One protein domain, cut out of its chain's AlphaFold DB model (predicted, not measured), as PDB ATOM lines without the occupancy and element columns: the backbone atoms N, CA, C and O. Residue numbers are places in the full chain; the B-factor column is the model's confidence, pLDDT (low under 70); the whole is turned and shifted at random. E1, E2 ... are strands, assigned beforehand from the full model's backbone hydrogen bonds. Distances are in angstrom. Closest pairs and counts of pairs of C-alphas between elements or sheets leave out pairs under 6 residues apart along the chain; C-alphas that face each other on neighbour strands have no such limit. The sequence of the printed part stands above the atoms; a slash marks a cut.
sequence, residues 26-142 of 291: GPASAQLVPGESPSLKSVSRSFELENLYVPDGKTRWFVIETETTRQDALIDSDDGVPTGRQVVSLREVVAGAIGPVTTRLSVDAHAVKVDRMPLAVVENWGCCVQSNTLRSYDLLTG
ATOM      1  N   GLY A  26     -18.239  45.815  49.801       88.62
ATOM      2  CA  GLY A  26     -18.436  45.924  51.237       88.62
ATOM      3  C   GLY A  26     -17.203  45.532  52.054       88.62
ATOM      4  O   GLY A  26     -16.156  45.187  51.504       88.62
ATOM      5  N   PRO A  27     -17.325  45.541  53.394       89.69
ATOM      6  CA  PRO A  27     -16.299  45.003  54.279       89.69
ATOM      7  C   PRO A  27     -15.998  43.535  53.962       89.69
ATOM      8  O   PRO A  27     -16.912  42.744  53.716       89.69
ATOM      9  N   ALA A  28     -14.722  43.168  54.038       93.12
ATOM     10  CA  ALA A  28     -14.264  41.791  53.939       93.12
ATOM     11  C   ALA A  28     -13.430  41.414  55.168       93.12
ATOM     12  O   ALA A  28     -12.786  42.261  55.787       93.12
ATOM     13  N   SER A  29     -13.446  40.135  55.524       94.94
ATOM     14  CA  SER A  29     -12.639  39.569  56.601       94.94
ATOM     15  C   SER A  29     -12.019  38.253  56.154       94.94
ATOM     16  O   SER A  29     -12.586  37.544  55.323       94.94
ATOM     17  N   ALA A  30     -10.854  37.929  56.706       94.56
ATOM     18  CA  ALA A  30     -10.187  36.661  56.473       94.56
ATOM     19  C   ALA A  30      -9.568  36.159  57.780       94.56
ATOM     20  O   ALA A  30      -9.000  36.940  58.545       94.56
ATOM     21  N   GLN A  31      -9.692  34.861  58.040       95.56
ATOM     22  CA  GLN A  31      -9.172  34.207  59.232       95.56
ATOM     23  C   GLN A  31      -8.500  32.886  58.860       95.56
ATOM     24  O   GLN A  31      -9.069  32.068  58.140       95.56
ATOM     25  N   LEU A  32      -7.305  32.661  59.408       93.94
ATOM     26  CA  LEU A  32      -6.653  31.357  59.368       93.94
ATOM     27  C   LEU A  32      -7.416  30.374  60.265       93.94
ATOM     28  O   LEU A  32      -7.593  30.624  61.459       93.94
ATOM     29  N   VAL A  33      -7.831  29.249  59.696       92.62
ATOM     30  CA  VAL A  33      -8.405  28.114  60.415       92.62
ATOM     31  C   VAL A  33      -7.287  27.086  60.624       92.62
ATOM     32  O   VAL A  33      -6.831  26.480  59.648       92.62
ATOM     33  N   PRO A  34      -6.792  26.911  61.864       89.25
ATOM     34  CA  PRO A  34      -5.731  25.953  62.153       89.25
ATOM     35  C   PRO A  34      -6.251  24.509  62.082       89.25
ATOM     36  O   PRO A  34      -7.410  24.243  62.392       89.25
ATOM     37  N   GLY A  35      -5.377  23.572  61.716       85.81
ATOM     38  CA  GLY A  35      -5.672  22.141  61.608       85.81
ATOM     39  C   GLY A  35      -4.522  21.390  60.934       85.81
ATOM     40  O   GLY A  35      -3.526  22.011  60.561       85.81
ATOM     41  N   GLU A  36      -4.658  20.071  60.767       81.75
ATOM     42  CA  GLU A  36      -3.688  19.247  60.016       81.75
ATOM     43  C   GLU A  36      -3.551  19.710  58.555       81.75
ATOM     44  O   GLU A  36      -2.456  19.701  57.998       81.75
ATOM     45  N   SER A  37      -4.645  20.215  57.981       83.56
ATOM     46  CA  SER A  37      -4.678  20.941  56.712       83.56
ATOM     47  C   SER A  37      -5.196  22.360  56.976       83.56
ATOM     48  O   SER A  37      -6.411  22.563  57.061       83.56
ATOM     49  N   PRO A  38      -4.312  23.351  57.196       87.88
ATOM     50  CA  PRO A  38      -4.740  24.712  57.491       87.88
ATOM     51  C   PRO A  38      -5.506  25.309  56.302       87.88
ATOM     52  O   PRO A  38      -5.199  25.035  55.142       87.88
ATOM     53  N   SER A  39      -6.498  26.149  56.588       90.62
ATOM     54  CA  SER A  39      -7.325  26.793  55.557       90.62
ATOM     55  C   SER A  39      -7.559  28.270  55.859       90.62
ATOM     56  O   SER A  39      -7.431  28.719  56.998       90.62
ATOM     57  N   LEU A  40      -7.878  29.047  54.830       91.88
ATOM     58  CA  LEU A  40      -8.256  30.446  54.931       91.88
ATOM     59  C   LEU A  40      -9.769  30.559  54.802       91.88
ATOM     60  O   LEU A  40     -10.331  30.323  53.735       91.88
ATOM     61  N   LYS A  41     -10.436  30.965  55.880       93.50
ATOM     62  CA  LYS A  41     -11.847  31.330  55.827       93.50
ATOM     63  C   LYS A  41     -11.970  32.808  55.491       93.50
ATOM     64  O   LYS A  41     -11.500  33.643  56.261       93.50
ATOM     65  N   SER A  42     -12.622  33.133  54.384       94.19
ATOM     66  CA  SER A  42     -12.901  34.507  53.974       94.19
ATOM     67  C   SER A  42     -14.402  34.785  53.963       94.19
ATOM     68  O   SER A  42     -15.216  33.904  53.686       94.19
ATOM     69  N   VAL A  43     -14.767  36.020  54.302       96.31
ATOM     70  CA  VAL A  43     -16.119  36.561  54.143       96.31
ATOM     71  C   VAL A  43     -15.992  37.885  53.411       96.31
ATOM     72  O   VAL A  43     -15.312  38.783  53.908       96.31
ATOM     73  N   SER A  44     -16.634  38.024  52.260       95.00
ATOM     74  CA  SER A  44     -16.719  39.277  51.508       95.00
ATOM     75  C   SER A  44     -18.175  39.652  51.262       95.00
ATOM     76  O   SER A  44     -19.069  38.806  51.334       95.00
ATOM     77  N   ARG A  45     -18.422  40.937  51.004       95.50
ATOM     78  CA  ARG A  45     -19.744  41.449  50.643       95.50
ATOM     79  C   ARG A  45     -19.658  42.342  49.417       95.50
ATOM     80  O   ARG A  45     -18.717  43.124  49.306       95.50
ATOM     81  N   SER A  46     -20.654  42.279  48.548       94.19
ATOM     82  CA  SER A  46     -20.909  43.279  47.511       94.19
ATOM     83  C   SER A  46     -22.333  43.804  47.637       94.19
ATOM     84  O   SER A  46     -23.219  43.124  48.159       94.19
ATOM     85  N   PHE A  47     -22.538  45.038  47.190       93.31
ATOM     86  CA  PHE A  47     -23.849  45.663  47.121       93.31
ATOM     87  C   PHE A  47     -24.071  46.198  45.716       93.31
ATOM     88  O   PHE A  47     -23.215  46.906  45.192       93.31
ATOM     89  N   GLU A  48     -25.220  45.890  45.135       92.88
ATOM     90  CA  GLU A  48     -25.620  46.329  43.800       92.88
ATOM     91  C   GLU A  48     -26.973  47.037  43.893       92.88
ATOM     92  O   GLU A  48     -27.889  46.556  44.560       92.88
ATOM     93  N   LEU A  49     -27.092  48.209  43.272       91.56
ATOM     94  CA  LEU A  49     -28.347  48.940  43.138       91.56
ATOM     95  C   LEU A  49     -28.932  48.669  41.755       91.56
ATOM     96  O   LEU A  49     -28.422  49.170  40.755       91.56
ATOM     97  N   GLU A  50     -30.044  47.943  41.718       90.38
ATOM     98  CA  GLU A  50     -30.678  47.511  40.476       90.38
ATOM     99  C   GLU A  50     -32.126  47.988  40.365       90.38
ATOM    100  O   GLU A  50     -32.850  48.135  41.355       90.38
ATOM    101  N   ASN A  51     -32.561  48.226  39.128       89.75
ATOM    102  CA  ASN A  51     -33.937  48.579  38.799       89.75
ATOM    103  C   ASN A  51     -34.616  47.367  38.150       89.75
ATOM    104  O   ASN A  51     -34.415  47.100  36.968       89.75
ATOM    105  N   LEU A  52     -35.397  46.624  38.938       88.75
ATOM    106  CA  LEU A  52     -35.915  45.307  38.560       88.75
ATOM    107  C   LEU A  52     -37.420  45.344  38.296       88.75
ATOM    108  O   LEU A  52     -38.179  45.993  39.024       88.75
ATOM    109  N   TYR A  53     -37.856  44.621  37.264       85.06
ATOM    110  CA  TYR A  53     -39.275  44.439  36.954       85.06
ATOM    111  C   TYR A  53     -39.896  43.394  37.887       85.06
ATOM    112  O   TYR A  53     -39.374  42.289  38.012       85.06
ATOM    113  N   VAL A  54     -41.006  43.730  38.545       85.69
ATOM    114  CA  VAL A  54     -41.692  42.848  39.502       85.69
ATOM    115  C   VAL A  54     -43.034  42.334  38.946       85.69
ATOM    116  O   VAL A  54     -43.608  42.965  38.055       85.69
ATOM    117  N   PRO A  55     -43.592  41.224  39.478       80.69
ATOM    118  CA  PRO A  55     -44.794  40.582  38.925       80.69
ATOM    119  C   PRO A  55     -46.060  41.450  38.848       80.69
ATOM    120  O   PRO A  55     -46.987  41.105  38.122       80.69
ATOM    121  N   ASP A  56     -46.129  42.567  39.581       83.62
ATOM    122  CA  ASP A  56     -47.256  43.511  39.511       83.62
ATOM    123  C   ASP A  56     -47.198  44.455  38.293       83.62
ATOM    124  O   ASP A  56     -48.043  45.341  38.143       83.62
ATOM    125  N   GLY A  57     -46.199  44.272  37.430       80.94
ATOM    126  CA  GLY A  57     -46.012  45.030  36.205       80.94
ATOM    127  C   GLY A  57     -45.242  46.337  36.369       80.94
ATOM    128  O   GLY A  57     -45.151  47.109  35.412       80.94
ATOM    129  N   LYS A  58     -44.707  46.617  37.561       86.31
ATOM    130  CA  LYS A  58     -43.934  47.828  37.849       86.31
ATOM    131  C   LYS A  58     -42.450  47.520  37.937       86.31
ATOM    132  O   LYS A  58     -42.037  46.397  38.204       86.31
ATOM    133  N   THR A  59     -41.642  48.559  37.787       88.56
ATOM    134  CA  THR A  59     -40.214  48.488  38.082       88.56
ATOM    135  C   THR A  59     -39.947  49.114  39.441       88.56
ATOM    136  O   THR A  59     -40.511  50.163  39.768       88.56
ATOM    137  N   ARG A  60     -39.109  48.469  40.251       90.75
ATOM    138  CA  ARG A  60     -38.748  48.926  41.597       90.75
ATOM    139  C   ARG A  60     -37.236  48.905  41.761       90.75
ATOM    140  O   ARG A  60     -36.541  48.126  41.114       90.75
ATOM    141  N   TRP A  61     -36.733  49.789  42.613       92.38
ATOM    142  CA  TRP A  61     -35.316  49.834  42.948       92.38
ATOM    143  C   TRP A  61     -35.020  48.879  44.096       92.38
ATOM    144  O   TRP A  61     -35.738  48.873  45.098       92.38
ATOM    145  N   PHE A  62     -33.946  48.113  43.963       93.00
ATOM    146  CA  PHE A  62     -33.490  47.169  44.968       93.00
ATOM    147  C   PHE A  62     -32.010  47.356  45.247       93.00
ATOM    148  O   PHE A  62     -31.218  47.525  44.326       93.00
ATOM    149  N   VAL A  63     -31.643  47.267  46.522       94.00
ATOM    150  CA  VAL A  63     -30.270  46.965  46.917       94.00
ATOM    151  C   VAL A  63     -30.161  45.457  47.082       94.00
ATOM    152  O   VAL A  63     -30.883  44.856  47.884       94.00
ATOM    153  N   ILE A  64     -29.263  44.861  46.315       94.56
ATOM    154  CA  ILE A  64     -28.901  43.453  46.371       94.56
ATOM    155  C   ILE A  64     -27.587  43.367  47.137       94.56
ATOM    156  O   ILE A  64     -26.577  43.912  46.710       94.56
ATOM    157  N   GLU A  65     -27.609  42.705  48.285       95.31
ATOM    158  CA  GLU A  65     -26.418  42.406  49.077       95.31
ATOM    159  C   GLU A  65     -26.022  40.950  48.833       95.31
ATOM    160  O   GLU A  65     -26.808  40.052  49.130       95.31
ATOM    161  N   THR A  66     -24.808  40.711  48.345       95.31
ATOM    162  CA  THR A  66     -24.251  39.361  48.195       95.31
ATOM    163  C   THR A  66     -23.124  39.178  49.200       95.31
ATOM    164  O   THR A  66     -22.098  39.846  49.115       95.31
ATOM    165  N   GLU A  67     -23.306  38.277  50.162       96.50
ATOM    166  CA  GLU A  67     -22.265  37.836  51.089       96.50
ATOM    167  C   GLU A  67     -21.699  36.494  50.625       96.50
ATOM    168  O   GLU A  67     -22.418  35.500  50.526       96.50
ATOM    169  N   THR A  68     -20.393  36.456  50.386       94.75
ATOM    170  CA  THR A  68     -19.662  35.249  50.009       94.75
ATOM    171  C   THR A  68     -18.826  34.785  51.189       94.75
ATOM    172  O   THR A  68     -17.944  35.505  51.645       94.75
ATOM    173  N   THR A  69     -19.065  33.565  51.665       95.62
ATOM    174  CA  THR A  69     -18.189  32.878  52.619       95.62
ATOM    175  C   THR A  69     -17.467  31.740  51.911       95.62
ATOM    176  O   THR A  69     -18.114  30.826  51.400       95.62
ATOM    177  N   ARG A  70     -16.134  31.759  51.906       92.06
ATOM    178  CA  ARG A  70     -15.296  30.678  51.365       92.06
ATOM    179  C   ARG A  70     -14.354  30.143  52.426       92.06
ATOM    180  O   ARG A  70     -14.008  30.850  53.374       92.06
ATOM    181  N   GLN A  71     -13.965  28.888  52.267       90.38
ATOM    182  CA  GLN A  71     -12.921  28.265  53.061       90.38
ATOM    183  C   GLN A  71     -11.988  27.531  52.106       90.38
ATOM    184  O   GLN A  71     -12.309  26.448  51.630       90.38
ATOM    185  N   ASP A  72     -10.853  28.157  51.828       87.62
ATOM    186  CA  ASP A  72      -9.887  27.681  50.846       87.62
ATOM    187  C   ASP A  72      -8.733  26.989  51.579       87.62
ATOM    188  O   ASP A  72      -8.174  27.542  52.532       87.62
ATOM    189  N   ALA A  73      -8.376  25.767  51.184       85.25
ATOM    190  CA  ALA A  73      -7.200  25.098  51.733       85.25
ATOM    191  C   ALA A  73      -5.933  25.905  51.395       85.25
ATOM    192  O   ALA A  73      -5.800  26.433  50.294       85.25
ATOM    193  N   LEU A  74      -5.001  26.036  52.347       83.12
ATOM    194  CA  LEU A  74      -3.734  26.752  52.118       83.12
ATOM    195  C   LEU A  74      -2.648  25.883  51.478       83.12
ATOM    196  O   LEU A  74      -1.579  26.383  51.133       83.12
ATOM    197  N   ILE A  75      -2.905  24.587  51.373       78.81
ATOM    198  CA  ILE A  75      -2.056  23.608  50.708       78.81
ATOM    199  C   ILE A  75      -2.877  23.104  49.527       78.81
ATOM    200  O   ILE A  75      -4.050  22.787  49.730       78.81
ATOM    201  N   ASP A  76      -2.276  23.069  48.334       62.75
ATOM    202  CA  ASP A  76      -2.932  22.587  47.116       62.75
ATOM    203  C   ASP A  76      -3.589  21.228  47.381       62.75
ATOM    204  O   ASP A  76      -2.922  20.245  47.714       62.75
ATOM    205  N   SER A  77      -4.911  21.193  47.257       59.56
ATOM    206  CA  SER A  77      -5.650  19.961  47.037       59.56
ATOM    207  C   SER A  77      -5.833  19.809  45.533       59.56
ATOM    208  O   SER A  77      -6.261  20.753  44.873       59.56
ATOM    209  N   ASP A  78      -5.568  18.618  44.997       57.28
ATOM    210  CA  ASP A  78      -5.949  18.264  43.617       57.28
ATOM    211  C   ASP A  78      -7.482  18.305  43.413       57.28
ATOM    212  O   ASP A  78      -7.987  18.249  42.290       57.28
ATOM    213  N   ASP A  79      -8.233  18.431  44.509       55.28
ATOM    214  CA  ASP A  79      -9.666  18.661  44.529       55.28
ATOM    215  C   ASP A  79      -9.951  20.103  44.079       55.28
ATOM    216  O   ASP A  79      -9.449  21.055  44.675       55.28
ATOM    217  N   GLY A  80     -10.718  20.251  42.992       60.38
ATOM    218  CA  GLY A  80     -10.964  21.521  42.295       60.38
ATOM    219  C   GLY A  80     -11.513  22.674  43.150       60.38
ATOM    220  O   GLY A  80     -11.725  22.557  44.351       60.38
ATOM    221  N   VAL A  81     -11.776  23.824  42.513       66.06
ATOM    222  CA  VAL A  81     -12.175  25.065  43.208       66.06
ATOM    223  C   VAL A  81     -13.346  24.798  44.173       66.06
ATOM    224  O   VAL A  81     -14.422  24.411  43.703       66.06
ATOM    225  N   PRO A  82     -13.186  24.999  45.494       71.75
ATOM    226  CA  PRO A  82     -14.249  24.725  46.450       71.75
ATOM    227  C   PRO A  82     -15.433  25.674  46.228       71.75
ATOM    228  O   PRO A  82     -15.272  26.853  45.895       71.75
ATOM    229  N   THR A  83     -16.650  25.163  46.415       83.31
ATOM    230  CA  THR A  83     -17.845  26.010  46.471       83.31
ATOM    231  C   THR A  83     -17.790  26.897  47.715       83.31
ATOM    232  O   THR A  83     -17.324  26.494  48.779       83.31
ATOM    233  N   GLY A  84     -18.279  28.131  47.591       89.38
ATOM    234  CA  GLY A  84     -18.497  29.019  48.728       89.38
ATOM    235  C   GLY A  84     -19.972  29.078  49.090       89.38
ATOM    236  O   GLY A  84     -20.833  28.931  48.224       89.38
ATOM    237  N   ARG A  85     -20.282  29.378  50.349       96.00
ATOM    238  CA  ARG A  85     -21.646  29.748  50.718       96.00
ATOM    239  C   ARG A  85     -21.915  31.170  50.240       96.00
ATOM    240  O   ARG A  85     -21.252  32.108  50.676       96.00
ATOM    241  N   GLN A  86     -22.909  31.320  49.383       95.25
ATOM    242  CA  GLN A  86     -23.383  32.587  48.846       95.25
ATOM    243  C   GLN A  86     -24.719  32.927  49.491       95.25
ATOM    244  O   GLN A  86     -25.654  32.123  49.492       95.25
ATOM    245  N   VAL A  87     -24.818  34.124  50.051       96.69
ATOM    246  CA  VAL A  87     -26.054  34.654  50.609       96.69
ATOM    247  C   VAL A  87     -26.427  35.916  49.854       96.69
ATOM    248  O   VAL A  87     -25.776  36.941  50.021       96.69
ATOM    249  N   VAL A  88     -27.518  35.864  49.099       96.00
ATOM    250  CA  VAL A  88     -28.091  37.030  48.421       96.00
ATOM    251  C   VAL A  88     -29.270  37.545  49.231       96.00
ATOM    252  O   VAL A  88     -30.213  36.803  49.506       96.00
ATOM    253  N   SER A  89     -29.223  38.810  49.630       95.81
ATOM    254  CA  SER A  89     -30.292  39.495  50.355       95.81
ATOM    255  C   SER A  89     -30.847  40.624  49.499       95.81
ATOM    256  O   SER A  89     -30.105  41.497  49.055       95.81
ATOM    257  N   LEU A  90     -32.161  40.621  49.298       94.75
ATOM    258  CA  LEU A  90     -32.860  41.636  48.522       94.75
ATOM    259  C   LEU A  90     -33.508  42.657  49.463       94.75
ATOM    260  O   LEU A  90     -34.143  42.276  50.449       94.75
ATOM    261  N   ARG A  91     -33.344  43.953  49.180       94.38
ATOM    262  CA  ARG A  91     -33.935  45.058  49.953       94.38
ATOM    263  C   ARG A  91     -34.570  46.064  49.002       94.38
ATOM    264  O   ARG A  91     -33.870  46.664  48.193       94.38
ATOM    265  N   GLU A  92     -35.878  46.271  49.100       93.88
ATOM    266  CA  GLU A  92     -36.560  47.296  48.297       93.88
ATOM    267  C   GLU A  92     -36.170  48.702  48.779       93.88
ATOM    268  O   GLU A  92     -36.105  48.968  49.982       93.88
ATOM    269  N   VAL A  93     -35.922  49.614  47.842       93.25
ATOM    270  CA  VAL A  93     -35.697  51.031  48.134       93.25
ATOM    271  C   VAL A  93     -37.042  51.751  48.117       93.25
ATOM    272  O   VAL A  93     -37.666  51.905  47.067       93.25
ATOM    273  N   VAL A  94     -37.484  52.227  49.281       90.50
ATOM    274  CA  VAL A  94     -38.777  52.904  49.453       90.50
ATOM    275  C   VAL A  94     -38.543  54.290  50.045       90.50
ATOM    276  O   VAL A  94     -37.828  54.439  51.032       90.50
ATOM    277  N   ALA A  95     -39.144  55.318  49.438       84.69
ATOM    278  CA  ALA A  95     -39.077  56.709  49.906       84.69
ATOM    279  C   ALA A  95     -37.643  57.239  50.158       84.69
ATOM    280  O   ALA A  95     -37.420  58.038  51.064       84.69
ATOM    281  N   GLY A  96     -36.668  56.796  49.355       78.81
ATOM    282  CA  GLY A  96     -35.266  57.221  49.468       78.81
ATOM    283  C   GLY A  96     -34.464  56.524  50.575       78.81
ATOM    284  O   GLY A  96     -33.333  56.924  50.832       78.81
ATOM    285  N   ALA A  97     -35.017  55.489  51.212       88.81
ATOM    286  CA  ALA A  97     -34.328  54.661  52.197       88.81
ATOM    287  C   ALA A  97     -34.219  53.205  51.724       88.81
ATOM    288  O   ALA A  97     -35.077  52.706  50.994       88.81
ATOM    289  N   ILE A  98     -33.173  52.512  52.178       92.25
ATOM    290  CA  ILE A  98     -33.037  51.063  51.999       92.25
ATOM    291  C   ILE A  98     -33.963  50.385  53.013       92.25
ATOM    292  O   ILE A  98     -33.796  50.555  54.222       92.25
ATOM    293  N   GLY A  99     -34.948  49.640  52.517       91.75
ATOM    294  CA  GLY A  99     -35.888  48.890  53.338       91.75
ATOM    295  C   GLY A  99     -35.257  47.688  54.062       91.75
ATOM    296  O   GLY A  99     -34.056  47.411  53.941       91.75
ATOM    297  N   PRO A 100     -36.062  46.941  54.839       93.94
ATOM    298  CA  PRO A 100     -35.615  45.684  55.428       93.94
ATOM    299  C   PRO A 100     -35.298  44.644  54.341       93.94
ATOM    300  O   PRO A 100     -35.693  44.789  53.185       93.94
ATOM    301  N   VAL A 101     -34.602  43.570  54.730       92.69
ATOM    302  CA  VAL A 101     -34.435  42.399  53.857       92.69
ATOM    303  C   VAL A 101     -35.811  41.804  53.584       92.69
ATOM    304  O   VAL A 101     -36.488  41.380  54.520       92.69
ATOM    305  N   THR A 102     -36.221  41.790  52.319       90.06
ATOM    306  CA  THR A 102     -37.486  41.192  51.882       90.06
ATOM    307  C   THR A 102     -37.329  39.691  51.688       90.06
ATOM    308  O   THR A 102     -38.167  38.925  52.152       90.06
ATOM    309  N   THR A 103     -36.216  39.279  51.077       91.69
ATOM    310  CA  THR A 103     -35.917  37.874  50.781       91.69
ATOM    311  C   THR A 103     -34.428  37.601  50.947       91.69
ATOM    312  O   THR A 103     -33.592  38.478  50.718       91.69
ATOM    313  N   ARG A 104     -34.095  36.371  51.355       94.25
ATOM    314  CA  ARG A 104     -32.722  35.884  51.493       94.25
ATOM    315  C   ARG A 104     -32.588  34.520  50.820       94.25
ATOM    316  O   ARG A 104     -33.222  33.563  51.253       94.25
ATOM    317  N   LEU A 105     -31.731  34.435  49.811       95.56
ATOM    318  CA  LEU A 105     -31.313  33.192  49.171       95.56
ATOM    319  C   LEU A 105     -29.960  32.778  49.758       95.56
ATOM    320  O   LEU A 105     -29.040  33.586  49.801       95.56
ATOM    321  N   SER A 106     -29.836  31.538  50.232       96.12
ATOM    322  CA  SER A 106     -28.575  30.978  50.733       96.12
ATOM    323  C   SER A 106     -28.277  29.698  49.970       96.12
ATOM    324  O   SER A 106     -29.028  28.737  50.105       96.12
ATOM    325  N   VAL A 107     -27.186  29.678  49.211       94.94
ATOM    326  CA  VAL A 107     -26.816  28.567  48.323       94.94
ATOM    327  C   VAL A 107     -25.314  28.330  48.356       94.94
ATOM    328  O   VAL A 107     -24.546  29.275  48.511       94.94
ATOM    329  N   ASP A 108     -24.889  27.086  48.165       94.12
ATOM    330  CA  ASP A 108     -23.476  26.778  47.943       94.12
ATOM    331  C   ASP A 108     -23.169  26.867  46.447       94.12
ATOM    332  O   ASP A 108     -23.805  26.193  45.628       94.12
ATOM    333  N   ALA A 109     -22.240  27.750  46.079       94.12
ATOM    334  CA  ALA A 109     -21.941  28.095  44.695       94.12
ATOM    335  C   ALA A 109     -20.571  28.757  44.511       94.12
ATOM    336  O   ALA A 109     -20.007  29.376  45.418       94.12
ATOM    337  N   HIS A 110     -20.048  28.667  43.292       91.94
ATOM    338  CA  HIS A 110     -18.818  29.344  42.890       91.94
ATOM    339  C   HIS A 110     -19.065  30.827  42.649       91.94
ATOM    340  O   HIS A 110     -18.275  31.657  43.107       91.94
ATOM    341  N   ALA A 111     -20.182  31.160  42.005       91.12
ATOM    342  CA  ALA A 111     -20.586  32.531  41.729       91.12
ATOM    343  C   ALA A 111     -22.111  32.691  41.770       91.12
ATOM    344  O   ALA A 111     -22.865  31.728  41.607       91.12
ATOM    345  N   VAL A 112     -22.554  33.929  41.988       93.19
ATOM    346  CA  VAL A 112     -23.948  34.342  41.814       93.19
ATOM    347  C   VAL A 112     -23.965  35.644  41.035       93.19
ATOM    348  O   VAL A 112     -23.193  36.553  41.332       93.19
ATOM    349  N   LYS A 113     -24.857  35.729  40.053       90.69
ATOM    350  CA  LYS A 113     -25.152  36.942  39.296       90.69
ATOM    351  C   LYS A 113     -26.642  37.236  39.397       90.69
ATOM    352  O   LYS A 113     -27.448  36.316  39.278       90.69
ATOM    353  N   VAL A 114     -27.007  38.503  39.562       84.94
ATOM    354  CA  VAL A 114     -28.401  38.941  39.430       84.94
ATOM    355  C   VAL A 114     -28.631  39.503  38.028       84.94
ATOM    356  O   VAL A 114     -27.774  40.199  37.482       84.94
ATOM    357  N   ASP A 115     -29.745  39.124  37.404       74.94
ATOM    358  CA  ASP A 115     -30.147  39.612  36.079       74.94
ATOM    359  C   ASP A 115     -31.224  40.718  36.188       74.94
ATOM    360  O   ASP A 115     -31.589  41.143  37.281       74.94
ATOM    361  N   ARG A 116     -31.729  41.234  35.059       62.97
ATOM    362  CA  ARG A 116     -32.674  42.373  34.993       62.97
ATOM    363  C   ARG A 116     -34.043  42.139  35.639       62.97
ATOM    364  O   ARG A 116     -34.728  43.093  36.006       62.97
ATOM    365  N   MET A 117     -34.483  40.892  35.722       70.44
ATOM    366  CA  MET A 117     -35.613  40.495  36.569       70.44
ATOM    367  C   MET A 117     -35.036  40.020  37.899       70.44
ATOM    368  O   MET A 117     -33.864  39.666  37.900       70.44
ATOM    369  N   PRO A 118     -35.772  40.029  39.028       82.38
ATOM    370  CA  PRO A 118     -35.242  39.592  40.321       82.38
ATOM    371  C   PRO A 118     -34.961  38.084  40.292       82.38
ATOM    372  O   PRO A 118     -35.681  37.283  40.871       82.38
ATOM    373  N   LEU A 119     -33.905  37.713  39.579       89.06
ATOM    374  CA  LEU A 119     -33.472  36.389  39.204       89.06
ATOM    375  C   LEU A 119     -32.001  36.298  39.563       89.06
ATOM    376  O   LEU A 119     -31.184  37.059  39.044       89.06
ATOM    377  N   ALA A 120     -31.665  35.361  40.436       92.94
ATOM    378  CA  ALA A 120     -30.284  35.003  40.697       92.94
ATOM    379  C   ALA A 120     -29.917  33.788  39.856       92.94
ATOM    380  O   ALA A 120     -30.522  32.727  39.999       92.94
ATOM    381  N   VAL A 121     -28.898  33.938  39.017       94.88
ATOM    382  CA  VAL A 121     -28.230  32.829  38.345       94.88
ATOM    383  C   VAL A 121     -27.039  32.423  39.197       94.88
ATOM    384  O   VAL A 121     -26.112  33.202  39.427       94.88
ATOM    385  N   VAL A 122     -27.098  31.198  39.693       95.38
ATOM    386  CA  VAL A 122     -26.132  30.593  40.600       95.38
ATOM    387  C   VAL A 122     -25.319  29.571  39.823       95.38
ATOM    388  O   VAL A 122     -25.881  28.710  39.147       95.38
ATOM    389  N   GLU A 123     -24.003  29.665  39.933       95.25
ATOM    390  CA  GLU A 123     -23.056  28.893  39.141       95.25
ATOM    391  C   GLU A 123     -22.303  27.870  39.995       95.25
ATOM    392  O   GLU A 123     -21.718  28.209  41.028       95.25
ATOM    393  N   ASN A 124     -22.286  26.619  39.531       93.44
ATOM    394  CA  ASN A 124     -21.616  25.502  40.186       93.44
ATOM    395  C   ASN A 124     -20.722  24.736  39.201       93.44
ATOM    396  O   ASN A 124     -21.202  24.153  38.230       93.44
ATOM    397  N   TRP A 125     -19.429  24.699  39.498       89.81
ATOM    398  CA  TRP A 125     -18.426  23.868  38.839       89.81
ATOM    399  C   TRP A 125     -18.229  22.548  39.591       89.81
ATOM    400  O   TRP A 125     -18.433  22.467  40.801       89.81
ATOM    401  N   GLY A 126     -17.817  21.508  38.876       80.44
ATOM    402  CA  GLY A 126     -17.361  20.242  39.455       80.44
ATOM    403  C   GLY A 126     -15.911  19.994  39.074       80.44
ATOM    404  O   GLY A 126     -15.358  20.719  38.243       80.44
ATOM    405  N   CYS A 127     -15.287  18.959  39.642       71.81
ATOM    406  CA  CYS A 127     -14.030  18.514  39.051       71.81
ATOM    407  C   CYS A 127     -14.300  17.997  37.652       71.81
ATOM    408  O   CYS A 127     -15.239  17.227  37.457       71.81
ATOM    409  N   CYS A 128     -13.399  18.331  36.730       72.12
ATOM    410  CA  CYS A 128     -13.202  17.514  35.548       72.12
ATOM    411  C   CYS A 128     -14.407  17.522  34.571       72.12
ATOM    412  O   CYS A 128     -14.462  16.694  33.663       72.12
ATOM    413  N   VAL A 129     -15.361  18.446  34.747       70.69
ATOM    414  CA  VAL A 129     -16.544  18.615  33.889       70.69
ATOM    415  C   VAL A 129     -16.279  19.643  32.795       70.69
ATOM    416  O   VAL A 129     -15.548  20.614  32.993       70.69
ATOM    417  N   GLN A 130     -16.879  19.428  31.625       71.12
ATOM    418  CA  GLN A 130     -16.750  20.329  30.476       71.12
ATOM    419  C   GLN A 130     -17.664  21.554  30.580       71.12
ATOM    420  O   GLN A 130     -17.397  22.571  29.942       71.12
ATOM    421  N   SER A 131     -18.716  21.470  31.397       86.81
ATOM    422  CA  SER A 131     -19.662  22.555  31.612       86.81
ATOM    423  C   SER A 131     -19.983  22.728  33.095       86.81
ATOM    424  O   SER A 131     -19.770  21.844  33.922       86.81
ATOM    425  N   ASN A 132     -20.468  23.909  33.446       91.62
ATOM    426  CA  ASN A 132     -20.959  24.235  34.774       91.62
ATOM    427  C   ASN A 132     -22.482  24.142  34.819       91.62
ATOM    428  O   ASN A 132     -23.188  24.300  33.821       91.62
ATOM    429  N   THR A 133     -22.991  23.924  36.025       94.62
ATOM    430  CA  THR A 133     -24.421  23.972  36.309       94.62
ATOM    431  C   THR A 133     -24.836  25.396  36.614       94.62
ATOM    432  O   THR A 133     -24.248  26.051  37.476       94.62
ATOM    433  N   LEU A 134     -25.878  25.857  35.931       96.38
ATOM    434  CA  LEU A 134     -26.512  27.144  36.172       96.38
ATOM    435  C   LEU A 134     -27.899  26.905  36.762       96.38
ATOM    436  O   LEU A 134     -28.739  26.264  36.132       96.38
ATOM    437  N   ARG A 135     -28.133  27.413  37.972       95.81
ATOM    438  CA  ARG A 135     -29.423  27.357  38.670       95.81
ATOM    439  C   ARG A 135     -30.026  28.755  38.729       95.81
ATOM    440  O   ARG A 135     -29.398  29.661  39.270       95.81
ATOM    441  N   SER A 136     -31.230  28.924  38.204       94.94
ATOM    442  CA  SER A 136     -31.941  30.204  38.209       94.94
ATOM    443  C   SER A 136     -32.963  30.222  39.339       94.94
ATOM    444  O   SER A 136     -33.829  29.352  39.396       94.94
ATOM    445  N   TYR A 137     -32.893  31.213  40.221       93.94
ATOM    446  CA  TYR A 137     -33.809  31.394  41.347       93.94
ATOM    447  C   TYR A 137     -34.581  32.698  41.216       93.94
ATOM    448  O   TYR A 137     -33.988  33.730  40.926       93.94
ATOM    449  N   ASP A 138     -35.873  32.674  41.523       91.19
ATOM    450  CA  ASP A 138     -36.656  33.884  41.772       91.19
ATOM    451  C   ASP A 138     -36.227  34.482  43.119       91.19
ATOM    452  O   ASP A 138     -36.442  33.884  44.170       91.19
ATOM    453  N   LEU A 139     -35.618  35.664  43.107       91.44
ATOM    454  CA  LEU A 139     -35.154  36.359  44.308       91.44
ATOM    455  C   LEU A 139     -36.285  36.941  45.151       91.44
ATOM    456  O   LEU A 139     -36.049  37.244  46.318       91.44
ATOM    457  N   LEU A 140     -37.495  37.108  44.615       89.56
ATOM    458  CA  LEU A 140     -38.638  37.543  45.415       89.56
ATOM    459  C   LEU A 140     -39.177  36.388  46.254       89.56
ATOM    460  O   LEU A 140     -39.515  36.592  47.418       89.56
ATOM    461  N   THR A 141     -39.231  35.181  45.689       88.06
ATOM    462  CA  THR A 141     -39.818  34.005  46.357       88.06
ATOM    463  C   THR A 141     -38.787  33.039  46.942       88.06
ATOM    464  O   THR A 141     -39.137  32.202  47.771       88.06
ATOM    465  N   GLY A 142     -37.522  33.141  46.538       88.81
ATOM    466  CA  GLY A 142     -36.453  32.189  46.851       88.81
ATOM    467  C   GLY A 142     -36.563  30.856  46.100       88.81
ATOM    468  O   GLY A 142     -35.784  29.944  46.372       88.81
TER     469      GLY A 142
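What this domain is: This is residues 26 to 142 of the 291 residues of an uncharacterized protein of Oleomonas sp. K1W22B-8 (UniProt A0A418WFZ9). A long, curled and twisted sheet of five strands makes most of the model, and a small sheet of three strands, E6 to E8, packs over part of it, on the side of E3, E4 and E5, as a partial sandwich. The long strands E2 and E3 run side by side along the longest axis, while E1 lies at one edge of the large sheet, away from the small one. The printed part has 117 residues, with no named helix and eight strands, E1 to E8 in order along the chain, so the class is all strand. The sheets' orders are E1 - E2 - E3 - E4 - E5 and E6 - E7 - E8, both antiparallel. The whole is only just loose, close to compact, with a radius of gyration of the C-alphas of 16.6 A, and its outline is flat, spanning 53 by 33 by 17 A.

Where its parts are: In the large sheet, E2 is residues 39 to 53, 41.0 A from first to last C-alpha, and bends by 62 degrees at residue 50. E3 is residues 59 to 73, 42.7 A long. E4 is residues 84 to 94, 31.3 A. E5 is residues 97 to 109, 30.3 A, and bends by 64 degrees at residue 100. E1 is residues 29 to 33, beginning at C-alpha 29 (-12.639, 39.569, 56.601). In the small sheet, E6 is residues 111 to 114, E7 residues 119 to 124 and E8 residues 133 to 138, ending at C-alpha 138 (-36.656, 33.884, 41.772).

How they stand to each other: E1 to E5 form a meander, each strand the antiparallel neighbour of the one before, with E1 and E5 as edge strands. N 31 and O 41 of E1 and E2 are 2.8 A apart, N 46 and O 66 of E2 and E3 2.9 A, N 65 and O 89 of E3 and E4 2.9 A, and N 88 and O 105 of E4 and E5 2.8 A, each within hydrogen-bond range. From edge to edge the way across this sheet turns by 85 degrees. E6, E7 and E8 form a second meander, with N 113 and O 121 at 2.9 A and N 122 and O 135 at 2.8 A. The two sheets form a sandwich, two sheets face to face, their facing parts 10.3 A centre to centre and their best planes 32 degrees apart. The closest C-alphas of E5 and E7, Ala 109 and Asn 124, are 5.2 A apart. E3 and E6 are near each other, and so are E5 and E8. E1 and E2 are apart from E6, E7 and E8.

The domain as a whole: The C-alphas farthest apart are those of Glu 36 and Gly 57, 55.0 A. The printed part has no cut and no long link; E3 to E4 and E7 to E8 are short links, the others tight. The mean pLDDT of the printed part is 88.1, and residues 76 to 81 and residue 116 are under 70.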